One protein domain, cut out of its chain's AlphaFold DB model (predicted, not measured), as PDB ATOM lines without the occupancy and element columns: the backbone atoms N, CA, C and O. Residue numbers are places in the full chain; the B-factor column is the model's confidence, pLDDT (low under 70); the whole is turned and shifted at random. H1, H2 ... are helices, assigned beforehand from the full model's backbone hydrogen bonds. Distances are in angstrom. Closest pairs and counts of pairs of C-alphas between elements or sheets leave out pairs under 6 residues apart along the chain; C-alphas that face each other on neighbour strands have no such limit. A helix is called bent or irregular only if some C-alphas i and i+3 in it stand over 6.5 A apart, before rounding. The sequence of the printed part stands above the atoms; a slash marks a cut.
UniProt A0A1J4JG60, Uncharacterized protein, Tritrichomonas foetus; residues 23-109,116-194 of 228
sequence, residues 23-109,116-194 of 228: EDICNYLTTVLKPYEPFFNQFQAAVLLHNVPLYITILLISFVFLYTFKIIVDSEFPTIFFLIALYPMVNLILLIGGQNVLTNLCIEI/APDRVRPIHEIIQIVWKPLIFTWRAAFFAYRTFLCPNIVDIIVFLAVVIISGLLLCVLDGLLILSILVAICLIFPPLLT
ATOM      1  N   GLU A  23      38.060  12.190  17.319       73.94
ATOM      2  CA  GLU A  23      36.829  12.941  17.087       73.94
ATOM      3  C   GLU A  23      35.795  12.742  18.204       73.94
ATOM      4  O   GLU A  23      35.236  13.723  18.694       73.94
ATOM      5  N   ASP A  24      35.590  11.513  18.684       76.44
ATOM      6  CA  ASP A  24      34.626  11.210  19.750       76.44
ATOM      7  C   ASP A  24      35.031  11.857  21.077       76.44
ATOM      8  O   ASP A  24      34.196  12.394  21.807       76.44
ATOM      9  N   ILE A  25      36.331  11.849  21.380       73.75
ATOM     10  CA  ILE A  25      36.877  12.464  22.594       73.75
ATOM     11  C   ILE A  25      36.777  13.987  22.505       73.75
ATOM     12  O   ILE A  25      36.340  14.634  23.460       73.75
ATOM     13  N   CYS A  26      37.126  14.567  21.354       77.94
ATOM     14  CA  CYS A  26      36.986  16.002  21.127       77.94
ATOM     15  C   CYS A  26      35.519  16.435  21.227       77.94
ATOM     16  O   CYS A  26      35.228  17.447  21.861       77.94
ATOM     17  N   ASN A  27      34.584  15.660  20.674       80.88
ATOM     18  CA  ASN A  27      33.147  15.931  20.749       80.88
ATOM     19  C   ASN A  27      32.613  15.832  22.181       80.88
ATOM     20  O   ASN A  27      31.856  16.700  22.626       80.88
ATOM     21  N   TYR A  28      33.050  14.819  22.931       80.69
ATOM     22  CA  TYR A  28      32.709  14.673  24.342       80.69
ATOM     23  C   TYR A  28      33.213  15.864  25.167       80.69
ATOM     24  O   TYR A  28      32.427  16.521  25.849       80.69
ATOM     25  N   LEU A  29      34.499  16.210  25.047       78.75
ATOM     26  CA  LEU A  29      35.095  17.348  25.752       78.75
ATOM     27  C   LEU A  29      34.445  18.676  25.346       78.75
ATOM     28  O   LEU A  29      34.187  19.511  26.209       78.75
ATOM     29  N   THR A  30      34.119  18.853  24.063       83.44
ATOM     30  CA  THR A  30      33.405  20.043  23.571       83.44
ATOM     31  C   THR A  30      32.048  20.159  24.256       83.44
ATOM     32  O   THR A  30      31.690  21.230  24.732       83.44
ATOM     33  N   THR A  31      31.315  19.050  24.369       85.44
ATOM     34  CA  THR A  31      29.997  19.017  25.021       85.44
ATOM     35  C   THR A  31      30.089  19.371  26.504       85.44
ATOM     36  O   THR A  31      29.282  20.156  26.997       85.44
ATOM     37  N   VAL A  32      31.093  18.839  27.208       82.50
ATOM     38  CA  VAL A  32      31.324  19.112  28.636       82.50
ATOM     39  C   VAL A  32      31.741  20.564  28.879       82.50
ATOM     40  O   VAL A  32      31.316  21.167  29.862       82.50
ATOM     41  N   LEU A  33      32.557  21.136  27.992       82.69
ATOM     42  CA  LEU A  33      33.106  22.485  28.153       82.69
ATOM     43  C   LEU A  33      32.209  23.587  27.576       82.69
ATOM     44  O   LEU A  33      32.403  24.752  27.915       82.69
ATOM     45  N   LYS A  34      31.192  23.239  26.777       82.56
ATOM     46  CA  LYS A  34      30.252  24.189  26.162       82.56
ATOM     47  C   LYS A  34      29.616  25.193  27.137       82.56
ATOM     48  O   LYS A  34      29.558  26.369  26.795       82.56
ATOM     49  N   PRO A  35      29.191  24.822  28.361       82.94
ATOM     50  CA  PRO A  35      28.652  25.794  29.321       82.94
ATOM     51  C   PRO A  35      29.650  26.890  29.727       82.94
ATOM     52  O   PRO A  35      29.245  27.949  30.198       82.94
ATOM     53  N   TYR A  36      30.949  26.641  29.550       79.44
ATOM     54  CA  TYR A  36      32.030  27.554  29.907       79.44
ATOM     55  C   TYR A  36      32.552  28.366  28.712       79.44
ATOM     56  O   TYR A  36      33.491  29.143  28.871       79.44
ATOM     57  N   GLU A  37      31.941  28.231  27.532       79.62
ATOM     58  CA  GLU A  37      32.300  28.952  26.302       79.62
ATOM     59  C   GLU A  37      32.477  30.458  26.467       79.62
ATOM     60  O   GLU A  37      33.506  30.967  26.019       79.62
ATOM     61  N   PRO A  38      31.595  31.179  27.186       79.38
ATOM     62  CA  PRO A  38      31.795  32.606  27.397       79.38
ATOM     63  C   PRO A  38      33.129  32.912  28.089       79.38
ATOM     64  O   PRO A  38      33.805  33.867  27.724       79.38
ATOM     65  N   PHE A  39      33.556  32.079  29.042       74.06
ATOM     66  CA  PHE A  39      34.822  32.269  29.751       74.06
ATOM     67  C   PHE A  39      36.029  31.963  28.867       74.06
ATOM     68  O   PHE A  39      37.000  32.717  28.890       74.06
ATOM     69  N   PHE A  40      35.966  30.895  28.065       78.00
ATOM     70  CA  PHE A  40      37.020  30.573  27.098       78.00
ATOM     71  C   PHE A  40      37.192  31.693  26.071       78.00
ATOM     72  O   PHE A  40      38.318  32.119  25.822       78.00
ATOM     73  N   ASN A  41      36.085  32.225  25.554       81.25
ATOM     74  CA  ASN A  41      36.104  33.313  24.583       81.25
ATOM     75  C   ASN A  41      36.683  34.594  25.193       81.25
ATOM     76  O   ASN A  41      37.523  35.235  24.569       81.25
ATOM     77  N   GLN A  42      36.313  34.945  26.431       80.12
ATOM     78  CA  GLN A  42      36.880  36.104  27.134       80.12
ATOM     79  C   GLN A  42      38.372  35.934  27.435       80.12
ATOM     80  O   GLN A  42      39.145  36.876  27.275       80.12
ATOM     81  N   PHE A  43      38.802  34.735  27.835       78.19
ATOM     82  CA  PHE A  43      40.214  34.446  28.074       78.19
ATOM     83  C   PHE A  43      41.024  34.519  26.777       78.19
ATOM     84  O   PHE A  43      42.088  35.134  26.747       78.19
ATOM     85  N   GLN A  44      40.504  33.959  25.682       77.81
ATOM     86  CA  GLN A  44      41.138  34.064  24.374       77.81
ATOM     87  C   GLN A  44      41.178  35.516  23.885       77.81
ATOM     88  O   GLN A  44      42.220  35.968  23.419       77.81
ATOM     89  N   ALA A  45      40.089  36.270  24.049       76.69
ATOM     90  CA  ALA A  45      40.037  37.694  23.733       76.69
ATOM     91  C   ALA A  45      41.052  38.501  24.558       76.69
ATOM     92  O   ALA A  45      41.665  39.426  24.033       76.69
ATOM     93  N   ALA A  46      41.284  38.146  25.824       78.50
ATOM     94  CA  ALA A  46      42.331  38.760  26.637       78.50
ATOM     95  C   ALA A  46      43.732  38.438  26.100       78.50
ATOM     96  O   ALA A  46      44.551  39.338  25.944       78.50
ATOM     97  N   VAL A  47      44.003  37.176  25.762       78.44
ATOM     98  CA  VAL A  47      45.293  36.735  25.202       78.44
ATOM     99  C   VAL A  47      45.580  37.374  23.835       78.44
ATOM    100  O   VAL A  47      46.730  37.684  23.538       78.44
ATOM    101  N   LEU A  48      44.544  37.617  23.032       76.06
ATOM    102  CA  LEU A  48      44.614  38.339  21.756       76.06
ATOM    103  C   LEU A  48      44.545  39.868  21.920       76.06
ATOM    104  O   LEU A  48      44.530  40.589  20.928       76.06
ATOM    105  N   LEU A  49      44.513  40.368  23.161       72.94
ATOM    106  CA  LEU A  49      44.452  41.790  23.520       72.94
ATOM    107  C   LEU A  49      43.194  42.546  23.064       72.94
ATOM    108  O   LEU A  49      43.141  43.767  23.183       72.94
ATOM    109  N   HIS A  50      42.133  41.848  22.662       72.81
ATOM    110  CA  HIS A  50      40.806  42.451  22.525       72.81
ATOM    111  C   HIS A  50      40.235  42.865  23.889       72.81
ATOM    112  O   HIS A  50      39.574  43.894  23.985       72.81
ATOM    113  N   ASN A  51      40.544  42.116  24.958       76.25
ATOM    114  CA  ASN A  51      40.168  42.443  26.338       76.25
ATOM    115  C   ASN A  51      41.401  42.803  27.193       76.25
ATOM    116  O   ASN A  51      41.871  42.019  28.023       76.25
ATOM    117  N   VAL A  52      41.941  44.007  26.973       74.50
ATOM    118  CA  VAL A  52      43.145  44.516  27.661       74.50
ATOM    119  C   VAL A  52      43.006  44.573  29.190       74.50
ATOM    120  O   VAL A  52      43.937  44.136  29.873       74.50
ATOM    121  N   PRO A  53      41.889  45.050  29.778       76.25
ATOM    122  CA  PRO A  53      41.735  45.073  31.234       76.25
ATOM    123  C   PRO A  53      41.818  43.678  31.870       76.25
ATOM    124  O   PRO A  53      42.491  43.496  32.892       76.25
ATOM    125  N   LEU A  54      41.187  42.675  31.250       80.69
ATOM    126  CA  LEU A  54      41.259  41.290  31.709       80.69
ATOM    127  C   LEU A  54      42.680  40.731  31.558       80.69
ATOM    128  O   LEU A  54      43.184  40.084  32.475       80.69
ATOM    129  N   TYR A  55      43.362  41.044  30.454       81.06
ATOM    130  CA  TYR A  55      44.748  40.636  30.223       81.06
ATOM    131  C   TYR A  55      45.720  41.197  31.275       81.06
ATOM    132  O   TYR A  55      46.487  40.442  31.874       81.06
ATOM    133  N   ILE A  56      45.645  42.501  31.569       79.50
ATOM    134  CA  ILE A  56      46.452  43.142  32.621       79.50
ATOM    135  C   ILE A  56      46.178  42.487  33.979       79.50
ATOM    136  O   ILE A  56      47.106  42.225  34.745       79.50
ATOM    137  N   THR A  57      44.912  42.174  34.264       81.88
ATOM    138  CA  THR A  57      44.514  41.500  35.505       81.88
ATOM    139  C   THR A  57      45.140  40.103  35.607       81.88
ATOM    140  O   THR A  57      45.700  39.760  36.649       81.88
ATOM    141  N   ILE A  58      45.123  39.313  34.527       82.44
ATOM    142  CA  ILE A  58      45.753  37.982  34.472       82.44
ATOM    143  C   ILE A  58      47.271  38.080  34.685       82.44
ATOM    144  O   ILE A  58      47.833  37.299  35.460       82.44
ATOM    145  N   LEU A  59      47.938  39.047  34.045       82.44
ATOM    146  CA  LEU A  59      49.370  39.289  34.234       82.44
ATOM    147  C   LEU A  59      49.699  39.647  35.686       82.44
ATOM    148  O   LEU A  59      50.621  39.072  36.265       82.44
ATOM    149  N   LEU A  60      48.927  40.555  36.290       82.94
ATOM    150  CA  LEU A  60      49.118  40.976  37.677       82.94
ATOM    151  C   LEU A  60      48.962  39.794  38.642       82.94
ATOM    152  O   LEU A  60      49.827  39.579  39.491       82.94
ATOM    153  N   ILE A  61      47.894  39.004  38.490       83.56
ATOM    154  CA  ILE A  61      47.649  37.813  39.320       83.56
ATOM    155  C   ILE A  61      48.806  36.821  39.178       83.56
ATOM    156  O   ILE A  61      49.301  36.308  40.180       83.56
ATOM    157  N   SER A  62      49.272  36.586  37.950       84.00
ATOM    158  CA  SER A  62      50.380  35.665  37.677       84.00
ATOM    159  C   SER A  62      51.686  36.143  38.316       84.00
ATOM    160  O   SER A  62      52.412  35.346  38.909       84.00
ATOM    161  N   PHE A  63      51.967  37.447  38.259       82.12
ATOM    162  CA  PHE A  63      53.142  38.040  38.892       82.12
ATOM    163  C   PHE A  63      53.092  37.925  40.419       82.12
ATOM    164  O   PHE A  63      54.057  37.465  41.028       82.12
ATOM    165  N   VAL A  64      51.960  38.285  41.034       82.75
ATOM    166  CA  VAL A  64      51.757  38.153  42.487       82.75
ATOM    167  C   VAL A  64      51.914  36.694  42.910       82.75
ATOM    168  O   VAL A  64      52.628  36.417  43.869       82.75
ATOM    169  N   PHE A  65      51.323  35.758  42.165       83.44
ATOM    170  CA  PHE A  65      51.446  34.329  42.437       83.44
ATOM    171  C   PHE A  65      52.904  33.853  42.405       83.44
ATOM    172  O   PHE A  65      53.361  33.242  43.369       83.44
ATOM    173  N   LEU A  66      53.654  34.164  41.342       83.56
ATOM    174  CA  LEU A  66      55.065  33.776  41.222       83.56
ATOM    175  C   LEU A  66      55.929  34.405  42.319       83.56
ATOM    176  O   LEU A  66      56.794  33.737  42.883       83.56
ATOM    177  N   TYR A  67      55.679  35.673  42.645       82.56
ATOM    178  CA  TYR A  67      56.394  36.385  43.698       82.56
ATOM    179  C   TYR A  67      56.135  35.774  45.080       82.56
ATOM    180  O   TYR A  67      57.074  35.483  45.821       82.56
ATOM    181  N   THR A  68      54.871  35.515  45.420       80.12
ATOM    182  CA  THR A  68      54.501  34.853  46.676       80.12
ATOM    183  C   THR A  68      55.069  33.438  46.739       80.12
ATOM    184  O   THR A  68      55.628  33.056  47.764       80.12
ATOM    185  N   PHE A  69      54.993  32.676  45.644       80.38
ATOM    186  CA  PHE A  69      55.539  31.323  45.584       80.38
ATOM    187  C   PHE A  69      57.057  31.308  45.804       80.38
ATOM    188  O   PHE A  69      57.543  30.480  46.569       80.38
ATOM    189  N   LYS A  70      57.792  32.268  45.226       81.06
ATOM    190  CA  LYS A  70      59.229  32.449  45.479       81.06
ATOM    191  C   LYS A  70      59.535  32.634  46.963       81.06
ATOM    192  O   LYS A  70      60.342  31.896  47.512       81.06
ATOM    193  N   ILE A  71      58.849  33.579  47.611       79.88
ATOM    194  CA  ILE A  71      59.031  33.850  49.045       79.88
ATOM    195  C   ILE A  71      58.827  32.575  49.864       79.88
ATOM    196  O   ILE A  71      59.554  32.331  50.819       79.88
ATOM    197  N   ILE A  72      57.844  31.757  49.495       77.50
ATOM    198  CA  ILE A  72      57.523  30.531  50.226       77.50
ATOM    199  C   ILE A  72      58.585  29.461  50.024       77.50
ATOM    200  O   ILE A  72      58.963  28.814  51.000       77.50
ATOM    201  N   VAL A  73      59.080  29.290  48.797       75.12
ATOM    202  CA  VAL A  73      60.198  28.382  48.507       75.12
ATOM    203  C   VAL A  73      61.435  28.778  49.322       75.12
ATOM    204  O   VAL A  73      62.090  27.904  49.882       75.12
ATOM    205  N   ASP A  74      61.684  30.079  49.484       77.56
ATOM    206  CA  ASP A  74      62.798  30.606  50.281       77.56
ATOM    207  C   ASP A  74      62.560  30.533  51.809       77.56
ATOM    208  O   ASP A  74      63.494  30.696  52.592       77.56
ATOM    209  N   SER A  75      61.324  30.301  52.269       70.19
ATOM    210  CA  SER A  75      60.932  30.495  53.679       70.19
ATOM    211  C   SER A  75      61.143  29.296  54.618       70.19
ATOM    212  O   SER A  75      60.675  29.347  55.753       70.19
ATOM    213  N   GLU A  76      61.760  28.199  54.163       73.62
ATOM    214  CA  GLU A  76      61.810  26.882  54.850       73.62
ATOM    215  C   GLU A  76      60.424  26.296  55.229       73.62
ATOM    216  O   GLU A  76      60.319  25.170  55.721       73.62
ATOM    217  N   PHE A  77      59.335  27.031  54.976       72.19
ATOM    218  CA  PHE A  77      57.971  26.622  55.249       72.19
ATOM    219  C   PHE A  77      57.565  25.485  54.306       72.19
ATOM    220  O   PHE A  77      57.866  25.542  53.109       72.19
ATOM    221  N   PRO A  78      56.824  24.464  54.777       73.69
ATOM    222  CA  PRO A  78      56.435  23.365  53.909       73.69
ATOM    223  C   PRO A  78      55.480  23.860  52.816       73.69
ATOM    224  O   PRO A  78      54.298  24.122  53.059       73.69
ATOM    225  N   THR A  79      55.982  23.941  51.584       71.25
ATOM    226  CA  THR A  79      55.264  24.442  50.399       71.25
ATOM    227  C   THR A  79      53.939  23.707  50.163       71.25
ATOM    228  O   THR A  79      52.977  24.284  49.661       71.25
ATOM    229  N   ILE A  80      53.852  22.444  50.594       70.25
ATOM    230  CA  ILE A  80      52.645  21.611  50.520       70.25
ATOM    231  C   ILE A  80      51.472  22.240  51.289       70.25
ATOM    232  O   ILE A  80      50.365  22.292  50.759       70.25
ATOM    233  N   PHE A  81      51.690  22.764  52.502       75.12
ATOM    234  CA  PHE A  81      50.606  23.382  53.278       75.12
ATOM    235  C   PHE A  81      50.108  24.673  52.632       75.12
ATOM    236  O   PHE A  81      48.905  24.932  52.631       75.12
ATOM    237  N   PHE A  82      51.010  25.449  52.029       73.94
ATOM    238  CA  PHE A  82      50.627  26.628  51.264       73.94
ATOM    239  C   PHE A  82      49.766  26.268  50.045       73.94
ATOM    240  O   PHE A  82      48.711  26.867  49.847       73.94
ATOM    241  N   LEU A  83      50.164  25.257  49.265       71.69
ATOM    242  CA  LEU A  83      49.400  24.807  48.097       71.69
ATOM    243  C   LEU A  83      48.001  24.301  48.479       71.69
ATOM    244  O   LEU A  83      47.028  24.607  47.793       71.69
ATOM    245  N   ILE A  84      47.883  23.584  49.601       76.88
ATOM    246  CA  ILE A  84      46.589  23.118  50.121       76.88
ATOM    247  C   ILE A  84      45.709  24.303  50.549       76.88
ATOM    248  O   ILE A  84      44.507  24.300  50.288       76.88
ATOM    249  N   ALA A  85      46.293  25.329  51.175       77.88
ATOM    250  CA  ALA A  85      45.571  26.522  51.614       77.88
ATOM    251  C   ALA A  85      45.209  27.483  50.464       77.88
ATOM    252  O   ALA A  85      44.290  28.290  50.604       77.88
ATOM    253  N   LEU A  86      45.888  27.388  49.318       78.00
ATOM    254  CA  LEU A  86      45.645  28.244  48.159       78.00
ATOM    255  C   LEU A  86      44.237  28.043  47.583       78.00
ATOM    256  O   LEU A  86      43.542  29.014  47.302       78.00
ATOM    257  N   TYR A  87      43.792  26.792  47.445       73.75
ATOM    258  CA  TYR A  87      42.480  26.475  46.874       73.75
ATOM    259  C   TYR A  87      41.301  27.122  47.631       73.75
ATOM    260  O   TYR A  87      40.494  27.806  46.991       73.75
ATOM    261  N   PRO A  88      41.159  26.973  48.965       78.94
ATOM    262  CA  PRO A  88      40.085  27.639  49.693       78.94
ATOM    263  C   PRO A  88      40.241  29.164  49.693       78.94
ATOM    264  O   PRO A  88      39.229  29.853  49.624       78.94
ATOM    265  N   MET A  89      41.468  29.705  49.702       77.56
ATOM    266  CA  MET A  89      41.685  31.155  49.603       77.56
ATOM    267  C   MET A  89      41.218  31.725  48.262       77.56
ATOM    268  O   MET A  89      40.511  32.729  48.242       77.56
ATOM    269  N   VAL A  90      41.548  31.074  47.146       78.00
ATOM    270  CA  VAL A  90      41.092  31.495  45.813       78.00
ATOM    271  C   VAL A  90      39.571  31.415  45.717       78.00
ATOM    272  O   VAL A  90      38.941  32.368  45.263       78.00
ATOM    273  N   ASN A  91      38.959  30.333  46.206       73.88
ATOM    274  CA  ASN A  91      37.500  30.211  46.228       73.88
ATOM    275  C   ASN A  91      36.838  31.298  47.082       73.88
ATOM    276  O   ASN A  91      35.844  31.882  46.660       73.88
ATOM    277  N   LEU A  92      37.404  31.610  48.251       76.38
ATOM    278  CA  LEU A  92      36.922  32.686  49.112       76.38
ATOM    279  C   LEU A  92      36.998  34.047  48.398       76.38
ATOM    280  O   LEU A  92      36.037  34.809  48.433       76.38
ATOM    281  N   ILE A  93      38.104  34.335  47.705       75.56
ATOM    282  CA  ILE A  93      38.278  35.572  46.929       75.56
ATOM    283  C   ILE A  93      37.250  35.654  45.791       75.56
ATOM    284  O   ILE A  93      36.631  36.702  45.588       75.56
ATOM    285  N   LEU A  94      37.024  34.549  45.073       73.19
ATOM    286  CA  LEU A  94      36.024  34.480  44.007       73.19
ATOM    287  C   LEU A  94      34.602  34.719  44.543       73.19
ATOM    288  O   LEU A  94      33.858  35.485  43.930       73.19
ATOM    289  N   LEU A  95      34.267  34.146  45.706       74.38
ATOM    290  CA  LEU A  95      32.967  34.276  46.378       74.38
ATOM    291  C   LEU A  95      32.700  35.673  46.959       74.38
ATOM    292  O   LEU A  95      31.579  36.162  46.866       74.38
ATOM    293  N   ILE A  96      33.699  36.318  47.571       74.56
ATOM    294  CA  ILE A  96      33.519  37.607  48.269       74.56
ATOM    295  C   ILE A  96      33.392  38.785  47.288       74.56
ATOM    296  O   ILE A  96      32.816  39.818  47.631       74.56
ATOM    297  N   GLY A  97      33.876  38.644  46.051       64.00
ATOM    298  CA  GLY A  97      33.737  39.705  45.050       64.00
ATOM    299  C   GLY A  97      34.471  39.488  43.732       64.00
ATOM    300  O   GLY A  97      34.231  40.238  42.786       64.00
ATOM    301  N   GLY A  98      35.322  38.461  43.626       66.25
ATOM    302  CA  GLY A  98      36.055  38.166  42.394       66.25
ATOM    303  C   GLY A  98      35.138  37.914  41.196       66.25
ATOM    304  O   GLY A  98      35.448  38.360  40.096       66.25
ATOM    305  N   GLN A  99      33.971  37.297  41.406       67.44
ATOM    306  CA  GLN A  99      33.007  37.060  40.328       67.44
ATOM    307  C   GLN A  99      32.412  38.361  39.759       67.44
ATOM    308  O   GLN A  99      32.279  38.490  38.544       67.44
ATOM    309  N   ASN A 100      32.124  39.354  40.607       68.75
ATOM    310  CA  ASN A 100      31.624  40.659  40.156       68.75
ATOM    311  C   ASN A 100      32.705  41.445  39.408       68.75
ATOM    312  O   ASN A 100      32.423  42.039  38.372       68.75
ATOM    313  N   VAL A 101      33.950  41.411  39.894       70.00
ATOM    314  CA  VAL A 101      35.083  42.058  39.216       70.00
ATOM    315  C   VAL A 101      35.336  41.418  37.851       70.00
ATOM    316  O   VAL A 101      35.435  42.138  36.866       70.00
ATOM    317  N   LEU A 102      35.366  40.084  37.764       68.19
ATOM    318  CA  LEU A 102      35.536  39.367  36.495       68.19
ATOM    319  C   LEU A 102      34.407  39.667  35.508       68.19
ATOM    320  O   LEU A 102      34.679  39.931  34.345       68.19
ATOM    321  N   THR A 103      33.156  39.681  35.975       68.31
ATOM    322  CA  THR A 103      31.997  39.963  35.113       68.31
ATOM    323  C   THR A 103      32.038  41.391  34.564       68.31
ATOM    324  O   THR A 103      31.728  41.597  33.397       68.31
ATOM    325  N   ASN A 104      32.486  42.364  35.363       74.00
ATOM    326  CA  ASN A 104      32.649  43.754  34.921       74.00
ATOM    327  C   ASN A 104      33.808  43.951  33.930       74.00
ATOM    328  O   ASN A 104      33.841  44.954  33.223       74.00
ATOM    329  N   LEU A 105      34.775  43.031  33.911       71.75
ATOM    330  CA  LEU A 105      35.894  43.040  32.970       71.75
ATOM    331  C   LEU A 105      35.556  42.327  31.655       71.75
ATOM    332  O   LEU A 105      36.327  42.427  30.705       71.75
ATOM    333  N   CYS A 106      34.439  41.599  31.581       74.88
ATOM    334  CA  CYS A 106      33.976  40.992  30.339       74.88
ATOM    335  C   CYS A 106      33.465  42.077  29.387       74.88
ATOM    336  O   CYS A 106      32.664  42.928  29.769       74.88
ATOM    337  N   ILE A 107      33.900  42.010  28.133       74.69
ATOM    338  CA  ILE A 107      33.473  42.926  27.070       74.69
ATOM    339  C   ILE A 107      32.729  42.160  25.981       74.69
ATOM    340  O   ILE A 107      32.888  40.947  25.853       74.69
ATOM    341  N   GLU A 108      31.949  42.850  25.157       70.25
ATOM    342  CA  GLU A 108      31.468  42.245  23.916       70.25
ATOM    343  C   GLU A 108      32.659  41.975  22.987       70.25
ATOM    344  O   GLU A 108      33.503  42.844  22.760       70.25
ATOM    345  N   ILE A 109      32.765  40.736  22.509       72.19
ATOM    346  CA  ILE A 109      33.870  40.294  21.660       72.19
ATOM    347  C   ILE A 109      33.484  40.599  20.211       72.19
ATOM    348  O   ILE A 109      32.428  40.138  19.776       72.19
ATOM    349  N   ALA A 116      40.319  35.314   9.565       66.44
ATOM    350  CA  ALA A 116      41.141  36.248  10.321       66.44
ATOM    351  C   ALA A 116      42.080  35.482  11.274       66.44
ATOM    352  O   ALA A 116      41.614  34.619  12.028       66.44
ATOM    353  N   PRO A 117      43.389  35.797  11.284       65.06
ATOM    354  CA  PRO A 117      44.353  35.130  12.161       65.06
ATOM    355  C   PRO A 117      44.037  35.333  13.653       65.06
ATOM    356  O   PRO A 117      44.306  34.439  14.458       65.06
ATOM    357  N   ASP A 118      43.386  36.450  13.989       66.50
ATOM    358  CA  ASP A 118      43.087  36.885  15.359       66.50
ATOM    359  C   ASP A 118      41.641  36.608  15.782       66.50
ATOM    360  O   ASP A 118      41.139  37.173  16.752       66.50
ATOM    361  N   ARG A 119      40.927  35.734  15.064       75.31
ATOM    362  CA  ARG A 119      39.579  35.359  15.488       75.31
ATOM    363  C   ARG A 119      39.609  34.597  16.809       75.31
ATOM    364  O   ARG A 119      40.469  33.738  17.050       75.31
ATOM    365  N   VAL A 120      38.590  34.831  17.628       78.44
ATOM    366  CA  VAL A 120      38.258  33.919  18.722       78.44
ATOM    367  C   VAL A 120      37.843  32.585  18.102       78.44
ATOM    368  O   VAL A 120      37.018  32.529  17.190       78.44
ATOM    369  N   ARG A 121      38.504  31.509  18.530       80.56
ATOM    370  CA  ARG A 121      38.341  30.177  17.947       80.56
ATOM    371  C   ARG A 121      37.250  29.448  18.720       80.56
ATOM    372  O   ARG A 121      37.209  29.557  19.943       80.56
ATOM    373  N   PRO A 122      36.395  28.669  18.046       81.25
ATOM    374  CA  PRO A 122      35.397  27.872  18.737       81.25
ATOM    375  C   PRO A 122      36.077  26.852  19.657       81.25
ATOM    376  O   PRO A 122      37.151  26.330  19.340       81.25
ATOM    377  N   ILE A 123      35.414  26.508  20.767       79.25
ATOM    378  CA  ILE A 123      35.906  25.530  21.757       79.25
ATOM    379  C   ILE A 123      36.441  24.261  21.093       79.25
ATOM    380  O   ILE A 123      37.467  23.730  21.510       79.25
ATOM    381  N   HIS A 124      35.751  23.764  20.066       79.19
ATOM    382  CA  HIS A 124      36.125  22.530  19.388       79.19
ATOM    383  C   HIS A 124      37.546  22.585  18.806       79.19
ATOM    384  O   HIS A 124      38.340  21.671  19.024       79.19
ATOM    385  N   GLU A 125      37.899  23.683  18.131       80.31
ATOM    386  CA  GLU A 125      39.247  23.888  17.590       80.31
ATOM    387  C   GLU A 125      40.288  24.002  18.710       80.31
ATOM    388  O   GLU A 125      41.380  23.442  18.606       80.31
ATOM    389  N   ILE A 126      39.949  24.692  19.806       80.81
ATOM    390  CA  ILE A 126      40.831  24.825  20.973       80.81
ATOM    391  C   ILE A 126      41.129  23.446  21.564       80.81
ATOM    392  O   ILE A 126      42.289  23.115  21.812       80.81
ATOM    393  N   ILE A 127      40.099  22.619  21.749       78.94
ATOM    394  CA  ILE A 127      40.239  21.267  22.286       78.94
ATOM    395  C   ILE A 127      41.131  20.426  21.382       78.94
ATOM    396  O   ILE A 127      42.059  19.812  21.895       78.94
ATOM    397  N   GLN A 128      40.933  20.439  20.061       79.38
ATOM    398  CA  GLN A 128      41.789  19.689  19.134       79.38
ATOM    399  C   GLN A 128      43.270  20.091  19.241       79.38
ATOM    400  O   GLN A 128      44.163  19.240  19.203       79.38
ATOM    401  N   ILE A 129      43.554  21.387  19.402       78.62
ATOM    402  CA  ILE A 129      44.924  21.894  19.545       78.62
ATOM    403  C   ILE A 129      45.532  21.447  20.879       78.62
ATOM    404  O   ILE A 129      46.661  20.952  20.906       78.62
ATOM    405  N   VAL A 130      44.787  21.592  21.977       77.50
ATOM    406  CA  VAL A 130      45.234  21.251  23.339       77.50
ATOM    407  C   VAL A 130      45.310  19.734  23.554       77.50
ATOM    408  O   VAL A 130      46.115  19.248  24.352       77.50
ATOM    409  N   TRP A 131      44.531  18.955  22.809       75.25
ATOM    410  CA  TRP A 131      44.487  17.502  22.916       75.25
ATOM    411  C   TRP A 131      45.818  16.840  22.539       75.25
ATOM    412  O   TRP A 131      46.257  15.905  23.207       75.25
ATOM    413  N   LYS A 132      46.534  17.368  21.540       73.94
ATOM    414  CA  LYS A 132      47.833  16.826  21.098       73.94
ATOM    415  C   LYS A 132      48.896  16.776  22.214       73.94
ATOM    416  O   LYS A 132      49.434  15.691  22.461       73.94
ATOM    417  N   PRO A 133      49.220  17.882  22.916       73.69
ATOM    418  CA  PRO A 133      50.167  17.838  24.031       73.69
ATOM    419  C   PRO A 133      49.634  17.042  25.235       73.69
ATOM    420  O   PRO A 133      50.418  16.391  25.932       73.69
ATOM    421  N   LEU A 134      48.315  17.017  25.460       75.19
ATOM    422  CA  LEU A 134      47.707  16.179  26.499       75.19
ATOM    423  C   LEU A 134      47.922  14.686  26.231       75.19
ATOM    424  O   LEU A 134      48.359  13.968  27.130       75.19
ATOM    425  N   ILE A 135      47.711  14.219  24.995       75.00
ATOM    426  CA  ILE A 135      48.010  12.835  24.599       75.00
ATOM    427  C   ILE A 135      49.485  12.519  24.831       75.00
ATOM    428  O   ILE A 135      49.813  11.437  25.316       75.00
ATOM    429  N   PHE A 136      50.388  13.434  24.476       72.56
ATOM    430  CA  PHE A 136      51.816  13.221  24.694       72.56
ATOM    431  C   PHE A 136      52.133  13.030  26.183       72.56
ATOM    432  O   PHE A 136      52.811  12.071  26.555       72.56
ATOM    433  N   THR A 137      51.571  13.885  27.037       73.19
ATOM    434  CA  THR A 137      51.729  13.813  28.498       73.19
ATOM    435  C   THR A 137      51.165  12.506  29.048       73.19
ATOM    436  O   THR A 137      51.824  11.815  29.827       73.19
ATOM    437  N   TRP A 138      49.980  12.111  28.582       73.75
ATOM    438  CA  TRP A 138      49.360  10.837  28.925       73.75
ATOM    439  C   TRP A 138      50.230   9.642  28.519       73.75
ATOM    440  O   TRP A 138      50.456   8.738  29.319       73.75
ATOM    441  N   ARG A 139      50.777   9.644  27.297       73.38
ATOM    442  CA  ARG A 139      51.679   8.590  26.809       73.38
ATOM    443  C   ARG A 139      52.952   8.501  27.646       73.38
ATOM    444  O   ARG A 139      53.390   7.394  27.947       73.38
ATOM    445  N   ALA A 140      53.521   9.636  28.049       73.94
ATOM    446  CA  ALA A 140      54.685   9.671  28.927       73.94
ATOM    447  C   ALA A 140      54.367   9.097  30.321       73.94
ATOM    448  O   ALA A 140      55.111   8.257  30.829       73.94
ATOM    449  N   ALA A 141      53.227   9.476  30.907       75.00
ATOM    450  CA  ALA A 141      52.762   8.932  32.183       75.00
ATOM    451  C   ALA A 141      52.483   7.421  32.098       75.00
ATOM    452  O   ALA A 141      52.862   6.662  32.989       75.00
ATOM    453  N   PHE A 142      51.887   6.962  30.996       74.75
ATOM    454  CA  PHE A 142      51.630   5.545  30.752       74.75
ATOM    455  C   PHE A 142      52.923   4.742  30.551       74.75
ATOM    456  O   PHE A 142      53.042   3.626  31.052       74.75
ATOM    457  N   PHE A 143      53.922   5.308  29.869       73.25
ATOM    458  CA  PHE A 143      55.249   4.703  29.754       73.25
ATOM    459  C   PHE A 143      55.911   4.527  31.129       73.25
ATOM    460  O   PHE A 143      56.429   3.448  31.431       73.25
ATOM    461  N   ALA A 144      55.828   5.544  31.993       76.62
ATOM    462  CA  ALA A 144      56.298   5.444  33.372       76.62
ATOM    463  C   ALA A 144      55.554   4.328  34.128       76.62
ATOM    464  O   ALA A 144      56.188   3.426  34.667       76.62
ATOM    465  N   TYR A 145      54.218   4.322  34.082       76.69
ATOM    466  CA  TYR A 145      53.369   3.295  34.696       76.69
ATOM    467  C   TYR A 145      53.736   1.868  34.252       76.69
ATOM    468  O   TYR A 145      53.942   0.984  35.087       76.69
ATOM    469  N   ARG A 146      53.897   1.647  32.941       72.94
ATOM    470  CA  ARG A 146      54.283   0.348  32.373       72.94
ATOM    471  C   ARG A 146      55.643  -0.125  32.884       72.94
ATOM    472  O   ARG A 146      55.806  -1.315  33.145       72.94
ATOM    473  N   THR A 147      56.592   0.793  33.053       76.81
ATOM    474  CA  THR A 147      57.938   0.480  33.556       76.81
ATOM    475  C   THR A 147      57.897  -0.113  34.973       76.81
ATOM    476  O   THR A 147      58.716  -0.974  35.288       76.81
ATOM    477  N   PHE A 148      56.915   0.273  35.802       73.88
ATOM    478  CA  PHE A 148      56.750  -0.249  37.165       73.88
ATOM    479  C   PHE A 148      55.954  -1.560  37.249       73.88
ATOM    480  O   PHE A 148      56.263  -2.397  38.094       73.88
ATOM    481  N   LEU A 149      54.940  -1.759  36.403       73.88
ATOM    482  CA  LEU A 149      54.060  -2.938  36.478       73.88
ATOM    483  C   LEU A 149      54.520  -4.130  35.643       73.88
ATOM    484  O   LEU A 149      54.291  -5.275  36.026       73.88
ATOM    485  N   CYS A 150      55.164  -3.879  34.504       71.19
ATOM    486  CA  CYS A 150      55.699  -4.916  33.625       71.19
ATOM    487  C   CYS A 150      57.161  -4.591  33.297       71.19
ATOM    488  O   CYS A 150      57.465  -4.150  32.183       71.19
ATOM    489  N   PRO A 151      58.071  -4.762  34.274       68.81
ATOM    490  CA  PRO A 151      59.453  -4.329  34.149       68.81
ATOM    491  C   PRO A 151      60.163  -5.046  32.995       68.81
ATOM    492  O   PRO A 151      60.321  -6.266  32.980       68.81
ATOM    493  N   ASN A 152      60.629  -4.261  32.029       78.75
ATOM    494  CA  ASN A 152      61.478  -4.693  30.925       78.75
ATOM    495  C   ASN A 152      62.812  -3.948  31.036       78.75
ATOM    496  O   ASN A 152      62.817  -2.729  31.180       78.75
ATOM    497  N   ILE A 153      63.933  -4.667  30.932       75.88
ATOM    498  CA  ILE A 153      65.288  -4.109  31.085       75.88
ATOM    499  C   ILE A 153      65.494  -2.883  30.186       75.88
ATOM    500  O   ILE A 153      66.033  -1.876  30.637       75.88
ATOM    501  N   VAL A 154      65.025  -2.938  28.936       78.00
ATOM    502  CA  VAL A 154      65.165  -1.820  27.990       78.00
ATOM    503  C   VAL A 154      64.349  -0.604  28.438       78.00
ATOM    504  O   VAL A 154      64.881   0.503  28.475       78.00
ATOM    505  N   ASP A 155      63.090  -0.812  28.828       71.69
ATOM    506  CA  ASP A 155      62.177   0.264  29.235       71.69
ATOM    507  C   ASP A 155      62.671   0.927  30.541       71.69
ATOM    508  O   ASP A 155      62.657   2.151  30.662       71.69
ATOM    509  N   ILE A 156      63.228   0.134  31.468       79.88
ATOM    510  CA  ILE A 156      63.845   0.609  32.716       79.88
ATOM    511  C   ILE A 156      65.092   1.452  32.441       79.88
ATOM    512  O   ILE A 156      65.224   2.528  33.016       79.88
ATOM    513  N   ILE A 157      66.006   0.996  31.576       84.00
ATOM    514  CA  ILE A 157      67.231   1.749  31.250       84.00
ATOM    515  C   ILE A 157      66.876   3.090  30.598       84.00
ATOM    516  O   ILE A 157      67.444   4.118  30.967       84.00
ATOM    517  N   VAL A 158      65.915   3.096  29.669       82.38
ATOM    518  CA  VAL A 158      65.436   4.324  29.016       82.38
ATOM    519  C   VAL A 158      64.796   5.264  30.034       82.38
ATOM    520  O   VAL A 158      65.135   6.445  30.065       82.38
ATOM    521  N   PHE A 159      63.921   4.756  30.904       82.31
ATOM    522  CA  PHE A 159      63.301   5.555  31.958       82.31
ATOM    523  C   PHE A 159      64.346   6.155  32.909       82.31
ATOM    524  O   PHE A 159      64.302   7.347  33.199       82.31
ATOM    525  N   LEU A 160      65.332   5.362  33.336       85.38
ATOM    526  CA  LEU A 160      66.396   5.801  34.237       85.38
ATOM    527  C   LEU A 160      67.271   6.886  33.594       85.38
ATOM    528  O   LEU A 160      67.565   7.890  34.234       85.38
ATOM    529  N   ALA A 161      67.630   6.731  32.316       85.19
ATOM    530  CA  ALA A 161      68.358   7.753  31.569       85.19
ATOM    531  C   ALA A 161      67.552   9.059  31.453       85.19
ATOM    532  O   ALA A 161      68.097  10.134  31.695       85.19
ATOM    533  N   VAL A 162      66.252   8.975  31.149       83.94
ATOM    534  CA  VAL A 162      65.363  10.145  31.073       83.94
ATOM    535  C   VAL A 162      65.250  10.843  32.428       83.94
ATOM    536  O   VAL A 162      65.372  12.062  32.469       83.94
ATOM    537  N   VAL A 163      65.067  10.100  33.524       84.06
ATOM    538  CA  VAL A 163      64.974  10.652  34.887       84.06
ATOM    539  C   VAL A 163      66.291  11.286  35.334       84.06
ATOM    540  O   VAL A 163      66.275  12.340  35.962       84.06
ATOM    541  N   ILE A 164      67.439  10.689  35.002       85.12
ATOM    542  CA  ILE A 164      68.753  11.266  35.325       85.12
ATOM    543  C   ILE A 164      68.980  12.555  34.535       85.12
ATOM    544  O   ILE A 164      69.386  13.556  35.117       85.12
ATOM    545  N   ILE A 165      68.704  12.559  33.227       83.62
ATOM    546  CA  ILE A 165      68.881  13.749  32.386       83.62
ATOM    547  C   ILE A 165      67.926  14.859  32.827       83.62
ATOM    548  O   ILE A 165      68.362  15.994  32.996       83.62
ATOM    549  N   SER A 166      66.646  14.548  33.051       75.31
ATOM    550  CA  SER A 166      65.665  15.535  33.510       75.31
ATOM    551  C   SER A 166      65.981  16.034  34.918       75.31
ATOM    552  O   SER A 166      65.902  17.232  35.159       75.31
ATOM    553  N   GLY A 167      66.424  15.153  35.818       71.81
ATOM    554  CA  GLY A 167      66.887  15.504  37.159       71.81
ATOM    555  C   GLY A 167      68.098  16.433  37.131       71.81
ATOM    556  O   GLY A 167      68.081  17.462  37.790       71.81
ATOM    557  N   LEU A 168      69.113  16.141  36.311       75.88
ATOM    558  CA  LEU A 168      70.270  17.022  36.122       75.88
ATOM    559  C   LEU A 168      69.862  18.379  35.536       75.88
ATOM    560  O   LEU A 168      70.355  19.411  35.983       75.88
ATOM    561  N   LEU A 169      68.936  18.391  34.574       72.69
ATOM    562  CA  LEU A 169      68.420  19.617  33.967       72.69
ATOM    563  C   LEU A 169      67.650  20.470  34.991       72.69
ATOM    564  O   LEU A 169      67.840  21.683  35.038       72.69
ATOM    565  N   LEU A 170      66.859  19.831  35.858       67.25
ATOM    566  CA  LEU A 170      66.163  20.452  36.992       67.25
ATOM    567  C   LEU A 170      67.106  20.864  38.135       67.25
ATOM    568  O   LEU A 170      66.778  21.763  38.894       67.25
ATOM    569  N   CYS A 171      68.276  20.238  38.284       66.81
ATOM    570  CA  CYS A 171      69.290  20.690  39.240       66.81
ATOM    571  C   CYS A 171      70.021  21.950  38.758       66.81
ATOM    572  O   CYS A 171      70.474  22.744  39.576       66.81
ATOM    573  N   VAL A 172      70.165  22.122  37.441       68.56
ATOM    574  CA  VAL A 172      70.794  23.308  36.835       68.56
ATOM    575  C   VAL A 172      69.812  24.477  36.747       68.56
ATOM    576  O   VAL A 172      70.214  25.635  36.842       68.56
ATOM    577  N   LEU A 173      68.527  24.184  36.565       61.88
ATOM    578  CA  LEU A 173      67.473  25.176  36.422       61.88
ATOM    579  C   LEU A 173      66.639  25.230  37.698       61.88
ATOM    580  O   LEU A 173      65.934  24.278  38.016       61.88
ATOM    581  N   ASP A 174      66.664  26.367  38.391       71.31
ATOM    582  CA  ASP A 174      65.739  26.632  39.493       71.31
ATOM    583  C   ASP A 174      64.296  26.339  39.026       71.31
ATOM    584  O   ASP A 174      63.840  26.860  38.003       71.31
ATOM    585  N   GLY A 175      63.573  25.471  39.738       66.00
ATOM    586  CA  GLY A 175      62.204  25.091  39.379       66.00
ATOM    587  C   GLY A 175      61.272  26.303  39.264       66.00
ATOM    588  O   GLY A 175      60.354  26.306  38.441       66.00
ATOM    589  N   LEU A 176      61.558  27.375  40.009       69.56
ATOM    590  CA  LEU A 176      60.874  28.657  39.881       69.56
ATOM    591  C   LEU A 176      61.220  29.380  38.567       69.56
ATOM    592  O   LEU A 176      60.355  30.003  37.947       69.56
ATOM    593  N   LEU A 177      62.468  29.284  38.110       71.25
ATOM    594  CA  LEU A 177      62.904  29.829  36.825       71.25
ATOM    595  C   LEU A 177      62.212  29.103  35.664       71.25
ATOM    596  O   LEU A 177      61.705  29.757  34.758       71.25
ATOM    597  N   ILE A 178      62.070  27.779  35.728       75.12
ATOM    598  CA  ILE A 178      61.302  27.022  34.725       75.12
ATOM    599  C   ILE A 178      59.828  27.436  34.738       75.12
ATOM    600  O   ILE A 178      59.254  27.703  33.681       75.12
ATOM    601  N   LEU A 179      59.216  27.520  35.923       74.44
ATOM    602  CA  LEU A 179      57.812  27.905  36.060       74.44
ATOM    603  C   LEU A 179      57.562  29.323  35.530       74.44
ATOM    604  O   LEU A 179      56.604  29.544  34.795       74.44
ATOM    605  N   SER A 180      58.436  30.277  35.854       74.69
ATOM    606  CA  SER A 180      58.320  31.656  35.371       74.69
ATOM    607  C   SER A 180      58.515  31.768  33.857       74.69
ATOM    608  O   SER A 180      57.750  32.483  33.214       74.69
ATOM    609  N   ILE A 181      59.454  31.018  33.265       76.44
ATOM    610  CA  ILE A 181      59.627  30.949  31.805       76.44
ATOM    611  C   ILE A 181      58.382  30.352  31.139       76.44
ATOM    612  O   ILE A 181      57.907  30.901  30.149       76.44
ATOM    613  N   LEU A 182      57.814  29.272  31.684       79.50
ATOM    614  CA  LEU A 182      56.586  28.667  31.153       79.50
ATOM    615  C   LEU A 182      55.404  29.638  31.204       79.50
ATOM    616  O   LEU A 182      54.707  29.805  30.205       79.50
ATOM    617  N   VAL A 183      55.204  30.318  32.335       80.62
ATOM    618  CA  VAL A 183      54.150  31.334  32.486       80.62
ATOM    619  C   VAL A 183      54.374  32.499  31.517       80.62
ATOM    620  O   VAL A 183      53.428  32.937  30.864       80.62
ATOM    621  N   ALA A 184      55.616  32.964  31.359       74.31
ATOM    622  CA  ALA A 184      55.963  34.019  30.412       74.31
ATOM    623  C   ALA A 184      55.687  33.604  28.960       74.31
ATOM    624  O   ALA A 184      55.094  34.378  28.217       74.31
ATOM    625  N   ILE A 185      56.040  32.381  28.557       75.81
ATOM    626  CA  ILE A 185      55.708  31.861  27.223       75.81
ATOM    627  C   ILE A 185      54.186  31.823  27.047       75.81
ATOM    628  O   ILE A 185      53.681  32.337  26.059       75.81
ATOM    629  N   CYS A 186      53.430  31.297  28.010       75.75
ATOM    630  CA  CYS A 186      51.973  31.208  27.888       75.75
ATOM    631  C   CYS A 186      51.268  32.574  27.819       75.75
ATOM    632  O   CYS A 186      50.230  32.679  27.169       75.75
ATOM    633  N   LEU A 187      51.799  33.608  28.479       74.44
ATOM    634  CA  LEU A 187      51.137  34.914  28.587       74.44
ATOM    635  C   LEU A 187      51.667  35.969  27.609       74.44
ATOM    636  O   LEU A 187      50.898  36.826  27.179       74.44
ATOM    637  N   ILE A 188      52.956  35.935  27.265       69.19
ATOM    638  CA  ILE A 188      53.632  36.968  26.459       69.19
ATOM    639  C   ILE A 188      53.804  36.513  25.005       69.19
ATOM    640  O   ILE A 188      53.731  37.332  24.091       69.19
ATOM    641  N   PHE A 189      54.004  35.214  24.766       68.00
ATOM    642  CA  PHE A 189      54.235  34.703  23.414       68.00
ATOM    643  C   PHE A 189      53.028  34.880  22.479       68.00
ATOM    644  O   PHE A 189      53.248  35.314  21.348       68.00
ATOM    645  N   PRO A 190      51.769  34.626  22.898       67.56
ATOM    646  CA  PRO A 190      50.636  34.822  21.997       67.56
ATOM    647  C   PRO A 190      50.452  36.289  21.552       67.56
ATOM    648  O   PRO A 190      50.353  36.503  20.347       67.56
ATOM    649  N   PRO A 191      50.528  37.308  22.439       61.44
ATOM    650  CA  PRO A 191      50.536  38.717  22.026       61.44
ATOM    651  C   PRO A 191      51.692  39.122  21.103       61.44
ATOM    652  O   PRO A 191      51.544  40.002  20.258       61.44
ATOM    653  N   LEU A 192      52.876  38.517  21.265       59.59
ATOM    654  CA  LEU A 192      54.028  38.792  20.396       59.59
ATOM    655  C   LEU A 192      53.827  38.260  18.973       59.59
ATOM    656  O   LEU A 192      54.379  38.831  18.034       59.59
ATOM    657  N   LEU A 193      53.044  37.192  18.809       59.84
ATOM    658  CA  LEU A 193      52.660  36.672  17.497       59.84
ATOM    659  C   LEU A 193      51.589  37.537  16.818       59.84
ATOM    660  O   LEU A 193      51.537  37.564  15.595       59.84
ATOM    661  N   THR A 194      50.794  38.285  17.589       59.78
ATOM    662  CA  THR A 194      49.755  39.206  17.089       59.78
ATOM    663  C   THR A 194      50.206  40.675  17.096       59.78
ATOM    664  O   THR A 194      49.394  41.598  17.044       59.78
TER     665      THR A 194
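What this domain is: This is residues 23 to 109 and 116 to 194 of the 228 residues of an uncharacterized protein of Tritrichomonas foetus (UniProt A0A1J4JG60). Six helices make a loose, open frame: H2 packs between H3 and H6, side by side in alternating directions, while H4 and H5 form a wide V that reaches away from them. Bent H1 makes the corner between H4 and the H2 and H6 side, leaving the middle of the frame largely empty. The printed part has 166 residues, 141 of them in the six named helices, H1 to H6 in chain order, with no named strand, and its class is all helix. The radius of gyration of the C-alphas is 19.8 A, and the spans are 58 by 47 by 31 A.

Where its parts are: H1, residues 23 to 47, begins at C-alpha 23 (36.829, 12.941, 17.087); assigned as one helix by its hydrogen bonds, it is bent, with C-alphas 35 and 38 7.7 A apart. Its arms are H1a, residues 23 to 35, and H1b, 38 to 47. H2 is 52 to 74, 33.0 A; H3, 79 to 105, 32.0 A; H4, 123 to 149, 36.8 A; H5, 153 to 172, 28.5 A; H6, 175 to 193, ends at C-alpha 193 (52.660, 36.672, 17.497).

How they stand to each other: H1a touches H4 through residues 123 to 131 alone, closest C-alphas Thr 30 and His 124, 5.6 A. H1b touches H2, about perpendicular at 81 degrees, closest C-alphas Ala 46 and Tyr 55, 4.7 A. H2 and H3 form a helical hairpin at 16 degrees, closest C-alphas Leu 54 and Leu 105, 5.8 A. H2 and H6 touch at a shallow tilt of 12 degrees, opposite ways, closest C-alphas Lys 70 and Leu 176, 7.0 A. H4 and H5 touch at a steep tilt of 64 degrees, closest C-alphas Thr 147 and Ile 156, 6.0 A. H5 and H6 meet only through their link. Every O i to N i+4 pair is within hydrogen-bond range in H1b, H2 and H5, against 8 of 9 in H1a, 19 of 23 in H3, 21 of 23 in H4 and 13 of 15 in H6.

The domain as a whole: The farthest C-alphas, of Asn 104 and Ile 153, are 58.1 A apart. Residues 110 to 115 are not printed, a gap of 14.1 A between C-alphas 109 and 116. The links printed whole are tight. Confidence is under 70 in 23 residues, among them 188 to 194.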